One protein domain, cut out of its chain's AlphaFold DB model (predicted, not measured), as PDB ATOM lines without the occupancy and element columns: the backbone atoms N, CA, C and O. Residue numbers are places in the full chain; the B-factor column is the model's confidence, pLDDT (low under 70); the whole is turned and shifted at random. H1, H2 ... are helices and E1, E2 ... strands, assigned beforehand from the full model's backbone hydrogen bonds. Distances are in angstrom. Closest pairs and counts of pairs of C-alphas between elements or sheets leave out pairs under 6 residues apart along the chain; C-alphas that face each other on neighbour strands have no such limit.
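Overview. This is residues 41 to 111 of the 112 residues of an uncharacterized protein of Fibularhizoctonia sp. CBS 109695 (UniProt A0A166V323). Helix H1 packs on a hairpin of two long strands, E1 and E2; past small H2, residues 89 to 111 stick out as an arm holding H3. The printed part has 71 residues, with three named helices and two named strands in the order H1, E1, E2, H2, H3, and its class is mixed, helices and strands. The whole is extended, radius of gyration of the C-alphas 18.1 A, spanning 50 by 31 by 18 A.

Along the chain. Find C-alpha 47 at (57.644, 50.222, 0.236); H1, residues 47 to 56, runs 14.3 A. E1, residues 60 to 67, spans 20.5 A; E2, 70 to 78, 23.8 A; H2, 83 to 86, 5.2 A. H3, 94 to 109, runs 22.8 A to (13.221, 36.681, 5.118).

Arrangement. Look at C-alphas 55 and 61, H1's closest to E1, 5.8 A. Hairpin E1 and E2 is antiparallel, 153 degrees; N 63 and O 74, 2.8 A, are within hydrogen-bond range. H3 is apart from H1, E1, E2 and H2. Every O i to N i+4 pair is within range in H1 and H3; H2 is too short for one.

Size, cuts and confidence. C-alphas 45 and 109 are farthest apart, 53.1 A. The printed part has no cut or long link. Look for pLDDT under 70 at, among others, residues 87 to 93.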
ATOM      1  N   ASN A  41      65.066  43.708   3.702       73.56
ATOM      2  CA  ASN A  41      65.265  42.298   3.388       73.56
ATOM      3  C   ASN A  41      64.412  41.837   2.194       73.56
ATOM      4  O   ASN A  41      64.511  40.685   1.783       73.56
ATOM      5  N   SER A  42      63.570  42.713   1.633       72.31
ATOM      6  CA  SER A  42      62.809  42.424   0.416       72.31
ATOM      7  C   SER A  42      63.623  42.752  -0.840       72.31
ATOM      8  O   SER A  42      64.560  43.549  -0.813       72.31
ATOM      9  N   LEU A  43      63.209  42.205  -1.984       82.25
ATOM     10  CA  LEU A  43      63.809  42.486  -3.296       82.25
ATOM     11  C   LEU A  43      63.528  43.914  -3.811       82.25
ATOM     12  O   LEU A  43      64.021  44.302  -4.874       82.25
ATOM     13  N   HIS A  44      62.729  44.709  -3.094       84.00
ATOM     14  CA  HIS A  44      62.277  46.021  -3.542       84.00
ATOM     15  C   HIS A  44      62.993  47.156  -2.816       84.00
ATOM     16  O   HIS A  44      63.140  47.172  -1.599       84.00
ATOM     17  N   LYS A  45      63.371  48.178  -3.590       84.75
ATOM     18  CA  LYS A  45      64.106  49.358  -3.107       84.75
ATOM     19  C   LYS A  45      63.254  50.314  -2.255       84.75
ATOM     20  O   LYS A  45      63.803  51.222  -1.639       84.75
ATOM     21  N   SER A  46      61.928  50.158  -2.251       86.38
ATOM     22  CA  SER A  46      60.995  50.996  -1.489       86.38
ATOM     23  C   SER A  46      59.672  50.278  -1.201       86.38
ATOM     24  O   SER A  46      59.265  49.371  -1.934       86.38
ATOM     25  N   LEU A  47      58.960  50.749  -0.168       86.94
ATOM     26  CA  LEU A  47      57.644  50.222   0.236       86.94
ATOM     27  C   LEU A  47      56.592  50.411  -0.835       86.94
ATOM     28  O   LEU A  47      55.789  49.520  -1.087       86.94
ATOM     29  N   THR A  48      56.642  51.540  -1.526       88.38
ATOM     30  CA  THR A  48      55.723  51.823  -2.621       88.38
ATOM     31  C   THR A  48      55.902  50.839  -3.777       88.38
ATOM     32  O   THR A  48      54.911  50.383  -4.341       88.38
ATOM     33  N   THR A  49      57.141  50.462  -4.111       89.00
ATOM     34  CA  THR A  49      57.411  49.465  -5.156       89.00
ATOM     35  C   THR A  49      57.001  48.062  -4.722       89.00
ATOM     36  O   THR A  49      56.413  47.350  -5.531       89.00
ATOM     37  N   PHE A  50      57.256  47.686  -3.467       90.38
ATOM     38  CA  PHE A  50      56.809  46.403  -2.921       90.38
ATOM     39  C   PHE A  50      55.283  46.274  -2.962       90.38
ATOM     40  O   PHE A  50      54.765  45.331  -3.548       90.38
ATOM     41  N   LEU A  51      54.558  47.266  -2.434       91.00
ATOM     42  CA  LEU A  51      53.096  47.236  -2.404       91.00
ATOM     43  C   LEU A  51      52.515  47.125  -3.821       91.00
ATOM     44  O   LEU A  51      51.671  46.269  -4.079       91.00
ATOM     45  N   LYS A  52      53.023  47.914  -4.777       90.06
ATOM     46  CA  LYS A  52      52.588  47.827  -6.181       90.06
ATOM     47  C   LYS A  52      52.922  46.485  -6.842       90.06
ATOM     48  O   LYS A  52      52.191  46.068  -7.733       90.06
ATOM     49  N   ALA A  53      54.012  45.822  -6.450       90.31
ATOM     50  CA  ALA A  53      54.321  44.473  -6.923       90.31
ATOM     51  C   ALA A  53      53.308  43.462  -6.363       90.31
ATOM     52  O   ALA A  53      52.650  42.786  -7.143       90.31
ATOM     53  N   THR A  54      53.058  43.483  -5.052       89.00
ATOM     54  CA  THR A  54      52.071  42.592  -4.410       89.00
ATOM     55  C   THR A  54      50.631  42.815  -4.885       89.00
ATOM     56  O   THR A  54      49.809  41.903  -4.840       89.00
ATOM     57  N   GLU A  55      50.297  44.018  -5.360       91.12
ATOM     58  CA  GLU A  55      49.017  44.282  -6.022       91.12
ATOM     59  C   GLU A  55      48.938  43.625  -7.405       91.12
ATOM     60  O   GLU A  55      47.910  43.046  -7.750       91.12
ATOM     61  N   LYS A  56      50.023  43.667  -8.191       89.81
ATOM     62  CA  LYS A  56      50.096  42.997  -9.501       89.81
ATOM     63  C   LYS A  56      50.081  41.481  -9.384       89.81
ATOM     64  O   LYS A  56      49.465  40.827 -10.218       89.81
ATOM     65  N   ASP A  57      50.709  40.954  -8.339       88.25
ATOM     66  CA  ASP A  57      50.656  39.531  -8.000       88.25
ATOM     67  C   ASP A  57      49.245  39.118  -7.542       88.25
ATOM     68  O   ASP A  57      48.924  37.938  -7.446       88.25
ATOM     69  N   GLY A  58      48.360  40.096  -7.316       88.88
ATOM     70  CA  GLY A  58      46.973  39.865  -6.959       88.88
ATOM     71  C   GLY A  58      46.805  39.461  -5.503       88.88
ATOM     72  O   GLY A  58      45.792  38.855  -5.180       88.88
ATOM     73  N   LEU A  59      47.763  39.783  -4.628       90.31
ATOM     74  CA  LEU A  59      47.648  39.560  -3.186       90.31
ATOM     75  C   LEU A  59      46.893  40.708  -2.511       90.31
ATOM     76  O   LEU A  59      45.968  40.471  -1.736       90.31
ATOM     77  N   LEU A  60      47.257  41.956  -2.813       92.81
ATOM     78  CA  LEU A  60      46.686  43.148  -2.176       92.81
ATOM     79  C   LEU A  60      45.846  43.973  -3.148       92.81
ATOM     80  O   LEU A  60      46.083  43.987  -4.350       92.81
ATOM     81  N   LYS A  61      44.888  44.720  -2.602       92.06
ATOM     82  CA  LYS A  61      44.147  45.760  -3.319       92.06
ATOM     83  C   LYS A  61      44.534  47.122  -2.767       92.06
ATOM     84  O   LYS A  61      44.306  47.376  -1.580       92.06
ATOM     85  N   LEU A  62      45.081  48.002  -3.603       92.62
ATOM     86  CA  LEU A  62      45.526  49.327  -3.181       92.62
ATOM     87  C   LEU A  62      44.574  50.424  -3.668       92.62
ATOM     88  O   LEU A  62      43.902  50.317  -4.695       92.62
ATOM     89  N   LYS A  63      44.508  51.510  -2.898       92.31
ATOM     90  CA  LYS A  63      43.918  52.789  -3.294       92.31
ATOM     91  C   LYS A  63      45.010  53.833  -3.327       92.31
ATOM     92  O   LYS A  63      45.676  54.048  -2.319       92.31
ATOM     93  N   GLU A  64      45.137  54.539  -4.438       90.62
ATOM     94  CA  GLU A  64      45.953  55.748  -4.480       90.62
ATOM     95  C   GLU A  64      45.133  56.936  -3.967       90.62
ATOM     96  O   GLU A  64      44.078  57.275  -4.511       90.62
ATOM     97  N   LEU A  65      45.616  57.573  -2.904       90.44
ATOM     98  CA  LEU A  65      45.113  58.839  -2.397       90.44
ATOM     99  C   LEU A  65      46.120  59.939  -2.730       90.44
ATOM    100  O   LEU A  65      47.321  59.811  -2.502       90.44
ATOM    101  N   LYS A  66      45.633  61.049  -3.282       85.00
ATOM    102  CA  LYS A  66      46.454  62.249  -3.471       85.00
ATOM    103  C   LYS A  66      46.462  63.019  -2.155       85.00
ATOM    104  O   LYS A  66      45.495  63.713  -1.850       85.00
ATOM    105  N   ALA A  67      47.531  62.875  -1.380       77.06
ATOM    106  CA  ALA A  67      47.697  63.541  -0.097       77.06
ATOM    107  C   ALA A  67      48.789  64.615  -0.215       77.06
ATOM    108  O   ALA A  67      49.982  64.319  -0.223       77.06
ATOM    109  N   GLY A  68      48.371  65.881  -0.317       75.94
ATOM    110  CA  GLY A  68      49.227  67.069  -0.189       75.94
ATOM    111  C   GLY A  68      50.460  67.107  -1.102       75.94
ATOM    112  O   GLY A  68      50.414  67.673  -2.189       75.94
ATOM    113  N   LYS A  69      51.583  66.552  -0.632       74.31
ATOM    114  CA  LYS A  69      52.892  66.547  -1.310       74.31
ATOM    115  C   LYS A  69      53.260  65.213  -1.976       74.31
ATOM    116  O   LYS A  69      54.363  65.106  -2.509       74.31
ATOM    117  N   GLY A  70      52.380  64.210  -1.959       78.94
ATOM    118  CA  GLY A  70      52.665  62.900  -2.542       78.94
ATOM    119  C   GLY A  70      51.432  62.038  -2.812       78.94
ATOM    120  O   GLY A  70      50.291  62.410  -2.535       78.94
ATOM    121  N   THR A  71      51.686  60.868  -3.391       82.12
ATOM    122  CA  THR A  71      50.688  59.810  -3.559       82.12
ATOM    123  C   THR A  71      50.815  58.850  -2.388       82.12
ATOM    124  O   THR A  71      51.846  58.198  -2.224       82.12
ATOM    125  N   GLU A  72      49.777  58.779  -1.568       86.88
ATOM    126  CA  GLU A  72      49.684  57.857  -0.447       86.88
ATOM    127  C   GLU A  72      48.944  56.593  -0.900       86.88
ATOM    128  O   GLU A  72      47.860  56.666  -1.478       86.88
ATOM    129  N   LEU A  73      49.562  55.429  -0.698       90.50
ATOM    130  CA  LEU A  73      48.984  54.130  -1.044       90.50
ATOM    131  C   LEU A  73      48.298  53.553   0.192       90.50
ATOM    132  O   LEU A  73      48.953  53.284   1.194       90.50
ATOM    133  N   VAL A  74      46.990  53.329   0.103       91.19
ATOM    134  CA  VAL A  74      46.195  52.712   1.168       91.19
ATOM    135  C   VAL A  74      45.856  51.281   0.787       91.19
ATOM    136  O   VAL A  74      45.279  51.038  -0.270       91.19
ATOM    137  N   VAL A  75      46.173  50.332   1.663       92.88
ATOM    138  CA  VAL A  75      45.757  48.934   1.506       92.88
ATOM    139  C   VAL A  75      44.273  48.828   1.856       92.88
ATOM    140  O   VAL A  75      43.876  49.106   2.984       92.88
ATOM    141  N   ILE A  76      43.440  48.456   0.882       93.19
ATOM    142  CA  ILE A  76      41.983  48.324   1.057       93.19
ATOM    143  C   ILE A  76      41.603  46.898   1.462       93.19
ATOM    144  O   ILE A  76      40.595  46.685   2.128       93.19
ATOM    145  N   GLY A  77      42.379  45.906   1.031       89.25
ATOM    146  CA  GLY A  77      42.082  44.512   1.327       89.25
ATOM    147  C   GLY A  77      43.080  43.542   0.717       89.25
ATOM    148  O   GLY A  77      44.006  43.940   0.009       89.25
ATOM    149  N   VAL A  78      42.843  42.265   1.002       90.06
ATOM    150  CA  VAL A  78      43.628  41.120   0.534       90.06
ATOM    151  C   VAL A  78      42.722  40.245  -0.329       90.06
ATOM    152  O   VAL A  78      41.543  40.071  -0.011       90.06
ATOM    153  N   PHE A  79      43.242  39.706  -1.426       86.88
ATOM    154  CA  PHE A  79      42.498  38.776  -2.265       86.88
ATOM    155  C   PHE A  79      42.582  37.352  -1.696       86.88
ATOM    156  O   PHE A  79      43.673  36.794  -1.591       86.88
ATOM    157  N   PRO A  80      41.443  36.710  -1.388       82.50
ATOM    158  CA  PRO A  80      41.424  35.406  -0.722       82.50
ATOM    159  C   PRO A  80      41.842  34.235  -1.625       82.50
ATOM    160  O   PRO A  80      42.064  33.142  -1.126       82.50
ATOM    161  N   LYS A  81      41.923  34.443  -2.947       83.75
ATOM    162  CA  LYS A  81      42.326  33.418  -3.927       83.75
ATOM    163  C   LYS A  81      43.841  33.352  -4.152       83.75
ATOM    164  O   LYS A  81      44.292  32.558  -4.968       83.75
ATOM    165  N   HIS A  82      44.611  34.234  -3.518       84.94
ATOM    166  CA  HIS A  82      46.064  34.210  -3.628       84.94
ATOM    167  C   HIS A  82      46.623  33.047  -2.801       84.94
ATOM    168  O   HIS A  82      46.149  32.824  -1.691       84.94
ATOM    169  N   ILE A  83      47.647  32.347  -3.299       83.06
ATOM    170  CA  ILE A  83      48.232  31.148  -2.661       83.06
ATOM    171  C   ILE A  83      48.630  31.438  -1.202       83.06
ATOM    172  O   ILE A  83      48.288  30.683  -0.293       83.06
ATOM    173  N   ASP A  84      49.263  32.591  -0.969       77.50
ATOM    174  CA  ASP A  84      49.681  33.022   0.374       77.50
ATOM    175  C   ASP A  84      48.511  33.395   1.302       77.50
ATOM    176  O   ASP A  84      48.651  33.352   2.523       77.50
ATOM    177  N   ALA A  85      47.347  33.756   0.750       80.06
ATOM    178  CA  ALA A  85      46.144  34.060   1.525       80.06
ATOM    179  C   ALA A  85      45.291  32.806   1.774       80.06
ATOM    180  O   ALA A  85      44.701  32.666   2.842       80.06
ATOM    181  N   GLU A  86      45.248  31.875   0.820       77.69
ATOM    182  CA  GLU A  86      44.517  30.608   0.922       77.69
ATOM    183  C   GLU A  86      45.145  29.668   1.959       77.69
ATOM    184  O   GLU A  86      44.434  28.969   2.687       77.69
ATOM    185  N   ALA A  87      46.475  29.711   2.090       68.44
ATOM    186  CA  ALA A  87      47.197  29.007   3.145       68.44
ATOM    187  C   ALA A  87      46.759  29.449   4.556       68.44
ATOM    188  O   ALA A  87      46.870  28.678   5.515       68.44
ATOM    189  N   TYR A  88      46.211  30.661   4.699       68.62
ATOM    190  CA  TYR A  88      45.699  31.165   5.966       68.62
ATOM    191  C   TYR A  88      44.246  30.721   6.199       68.62
ATOM    192  O   TYR A  88      43.283  31.446   5.943       68.62
ATOM    193  N   ARG A  89      44.063  29.516   6.756       65.19
ATOM    194  CA  ARG A  89      42.768  29.108   7.319       65.19
ATOM    195  C   ARG A  89      42.550  29.773   8.675       65.19
ATOM    196  O   ARG A  89      43.034  29.299   9.699       65.19
ATOM    197  N   GLY A  90      41.765  30.846   8.688       66.94
ATOM    198  CA  GLY A  90      41.177  31.345   9.928       66.94
ATOM    199  C   GLY A  90      40.266  30.279  10.539       66.94
ATOM    200  O   GLY A  90      39.385  29.746   9.866       66.94
ATOM    201  N   TYR A  91      40.465  29.963  11.816       66.50
ATOM    202  CA  TYR A  91      39.509  29.145  12.553       66.50
ATOM    203  C   TYR A  91      38.239  29.967  12.780       66.50
ATOM    204  O   TYR A  91      38.276  31.020  13.421       66.50
ATOM    205  N   ALA A  92      37.109  29.503  12.245       60.22
ATOM    206  CA  ALA A  92      35.822  30.110  12.543       60.22
ATOM    207  C   ALA A  92      35.428  29.751  13.981       60.22
ATOM    208  O   ALA A  92      35.311  28.576  14.328       60.22
ATOM    209  N   MET A  93      35.224  30.760  14.828       65.75
ATOM    210  CA  MET A  93      34.599  30.533  16.129       65.75
ATOM    211  C   MET A  93      33.129  30.160  15.918       65.75
ATOM    212  O   MET A  93      32.466  30.778  15.089       65.75
ATOM    213  N   LEU A  94      32.610  29.196  16.686       70.75
ATOM    214  CA  LEU A  94      31.214  28.732  16.581       70.75
ATOM    215  C   LEU A  94      30.210  29.896  16.588       70.75
ATOM    216  O   LEU A  94      29.341  29.961  15.727       70.75
ATOM    217  N   ARG A  95      30.435  30.893  17.451       67.06
ATOM    218  CA  ARG A  95      29.643  32.133  17.494       67.06
ATOM    219  C   ARG A  95      29.615  32.907  16.175       67.06
ATOM    220  O   ARG A  95      28.575  33.405  15.778       67.06
ATOM    221  N   TYR A  96      30.745  32.991  15.475       71.31
ATOM    222  CA  TYR A  96      30.811  33.677  14.183       71.31
ATOM    223  C   TYR A  96      30.000  32.936  13.111       71.31
ATOM    224  O   TYR A  96      29.382  33.567  12.258       71.31
ATOM    225  N   VAL A  97      29.976  31.602  13.162       69.06
ATOM    226  CA  VAL A  97      29.175  30.782  12.243       69.06
ATOM    227  C   VAL A  97      27.681  30.989  12.497       69.06
ATOM    228  O   VAL A  97      26.930  31.196  11.546       69.06
ATOM    229  N   GLU A  98      27.266  31.003  13.765       75.31
ATOM    230  CA  GLU A  98      25.883  31.275  14.180       75.31
ATOM    231  C   GLU A  98      25.426  32.678  13.747       75.31
ATOM    232  O   GLU A  98      24.375  32.817  13.119       75.31
ATOM    233  N   ASP A  99      26.248  33.706  13.980       71.88
ATOM    234  CA  ASP A  99      25.943  35.093  13.604       71.88
ATOM    235  C   ASP A  99      25.810  35.273  12.081       71.88
ATOM    236  O   ASP A  99      24.945  36.011  11.597       71.88
ATOM    237  N   VAL A 100      26.657  34.597  11.298       77.12
ATOM    238  CA  VAL A 100      26.569  34.618   9.830       77.12
ATOM    239  C   VAL A 100      25.292  33.927   9.356       77.12
ATOM    240  O   VAL A 100      24.634  34.451   8.455       77.12
ATOM    241  N   HIS A 101      24.919  32.799   9.964       70.50
ATOM    242  CA  HIS A 101      23.708  32.065   9.598       70.50
ATOM    243  C   HIS A 101      22.446  32.879   9.910       70.50
ATOM    244  O   HIS A 101      21.606  33.068   9.032       70.50
ATOM    245  N   ALA A 102      22.370  33.470  11.106       69.94
ATOM    246  CA  ALA A 102      21.266  34.345  11.501       69.94
ATOM    247  C   ALA A 102      21.141  35.567  10.575       69.94
ATOM    248  O   ALA A 102      20.044  35.973  10.193       69.94
ATOM    249  N   LYS A 103      22.270  36.145  10.146       74.62
ATOM    250  CA  LYS A 103      22.273  37.279   9.212       74.62
ATOM    251  C   LYS A 103      21.877  36.888   7.785       74.62
ATOM    252  O   LYS A 103      21.323  37.719   7.065       74.62
ATOM    253  N   GLN A 104      22.181  35.665   7.350       71.19
ATOM    254  CA  GLN A 104      21.707  35.153   6.061       71.19
ATOM    255  C   GLN A 104      20.205  34.875   6.090       71.19
ATOM    256  O   GLN A 104      19.514  35.246   5.147       71.19
ATOM    257  N   GLU A 105      19.695  34.319   7.186       70.25
ATOM    258  CA  GLU A 105      18.267  34.053   7.374       70.25
ATOM    259  C   GLU A 105      17.446  35.350   7.375       70.25
ATOM    260  O   GLU A 105      16.479  35.465   6.629       70.25
ATOM    261  N   GLN A 106      17.918  36.393   8.066       68.81
ATOM    262  CA  GLN A 106      17.288  37.720   8.030       68.81
ATOM    263  C   GLN A 106      17.287  38.359   6.634       68.81
ATOM    264  O   GLN A 106      16.367  39.098   6.289       68.81
ATOM    265  N   ARG A 107      18.318  38.107   5.816       67.94
ATOM    266  CA  ARG A 107      18.348  38.591   4.427       67.94
ATOM    267  C   ARG A 107      17.379  37.823   3.533       67.94
ATOM    268  O   ARG A 107      16.776  38.444   2.671       67.94
ATOM    269  N   ALA A 108      17.226  36.519   3.750       69.12
ATOM    270  CA  ALA A 108      16.285  35.689   3.004       69.12
ATOM    271  C   ALA A 108      14.823  35.984   3.381       69.12
ATOM    272  O   ALA A 108      13.948  35.949   2.523       69.12
ATOM    273  N   GLU A 109      14.558  36.309   4.648       71.69
ATOM    274  CA  GLU A 109      13.221  36.681   5.118       71.69
ATOM    275  C   GLU A 109      12.808  38.081   4.642       71.69
ATOM    276  O   GLU A 109      11.649  38.294   4.305       71.69
ATOM    277  N   ALA A 110      13.756  39.017   4.521       68.25
ATOM    278  CA  ALA A 110      13.499  40.350   3.967       68.25
ATOM    279  C   ALA A 110      13.262  40.366   2.441       68.25
ATOM    280  O   ALA A 110      12.827  41.384   1.907       68.25
ATOM    281  N   GLU A 111      13.576  39.273   1.739       61.06
ATOM    282  CA  GLU A 111      13.327  39.105   0.298       61.06
ATOM    283  C   GLU A 111      11.994  38.378   0.011       61.06
ATOM    284  O   GLU A 111      11.654  38.138  -1.149       61.06
TER     285      GLU A 111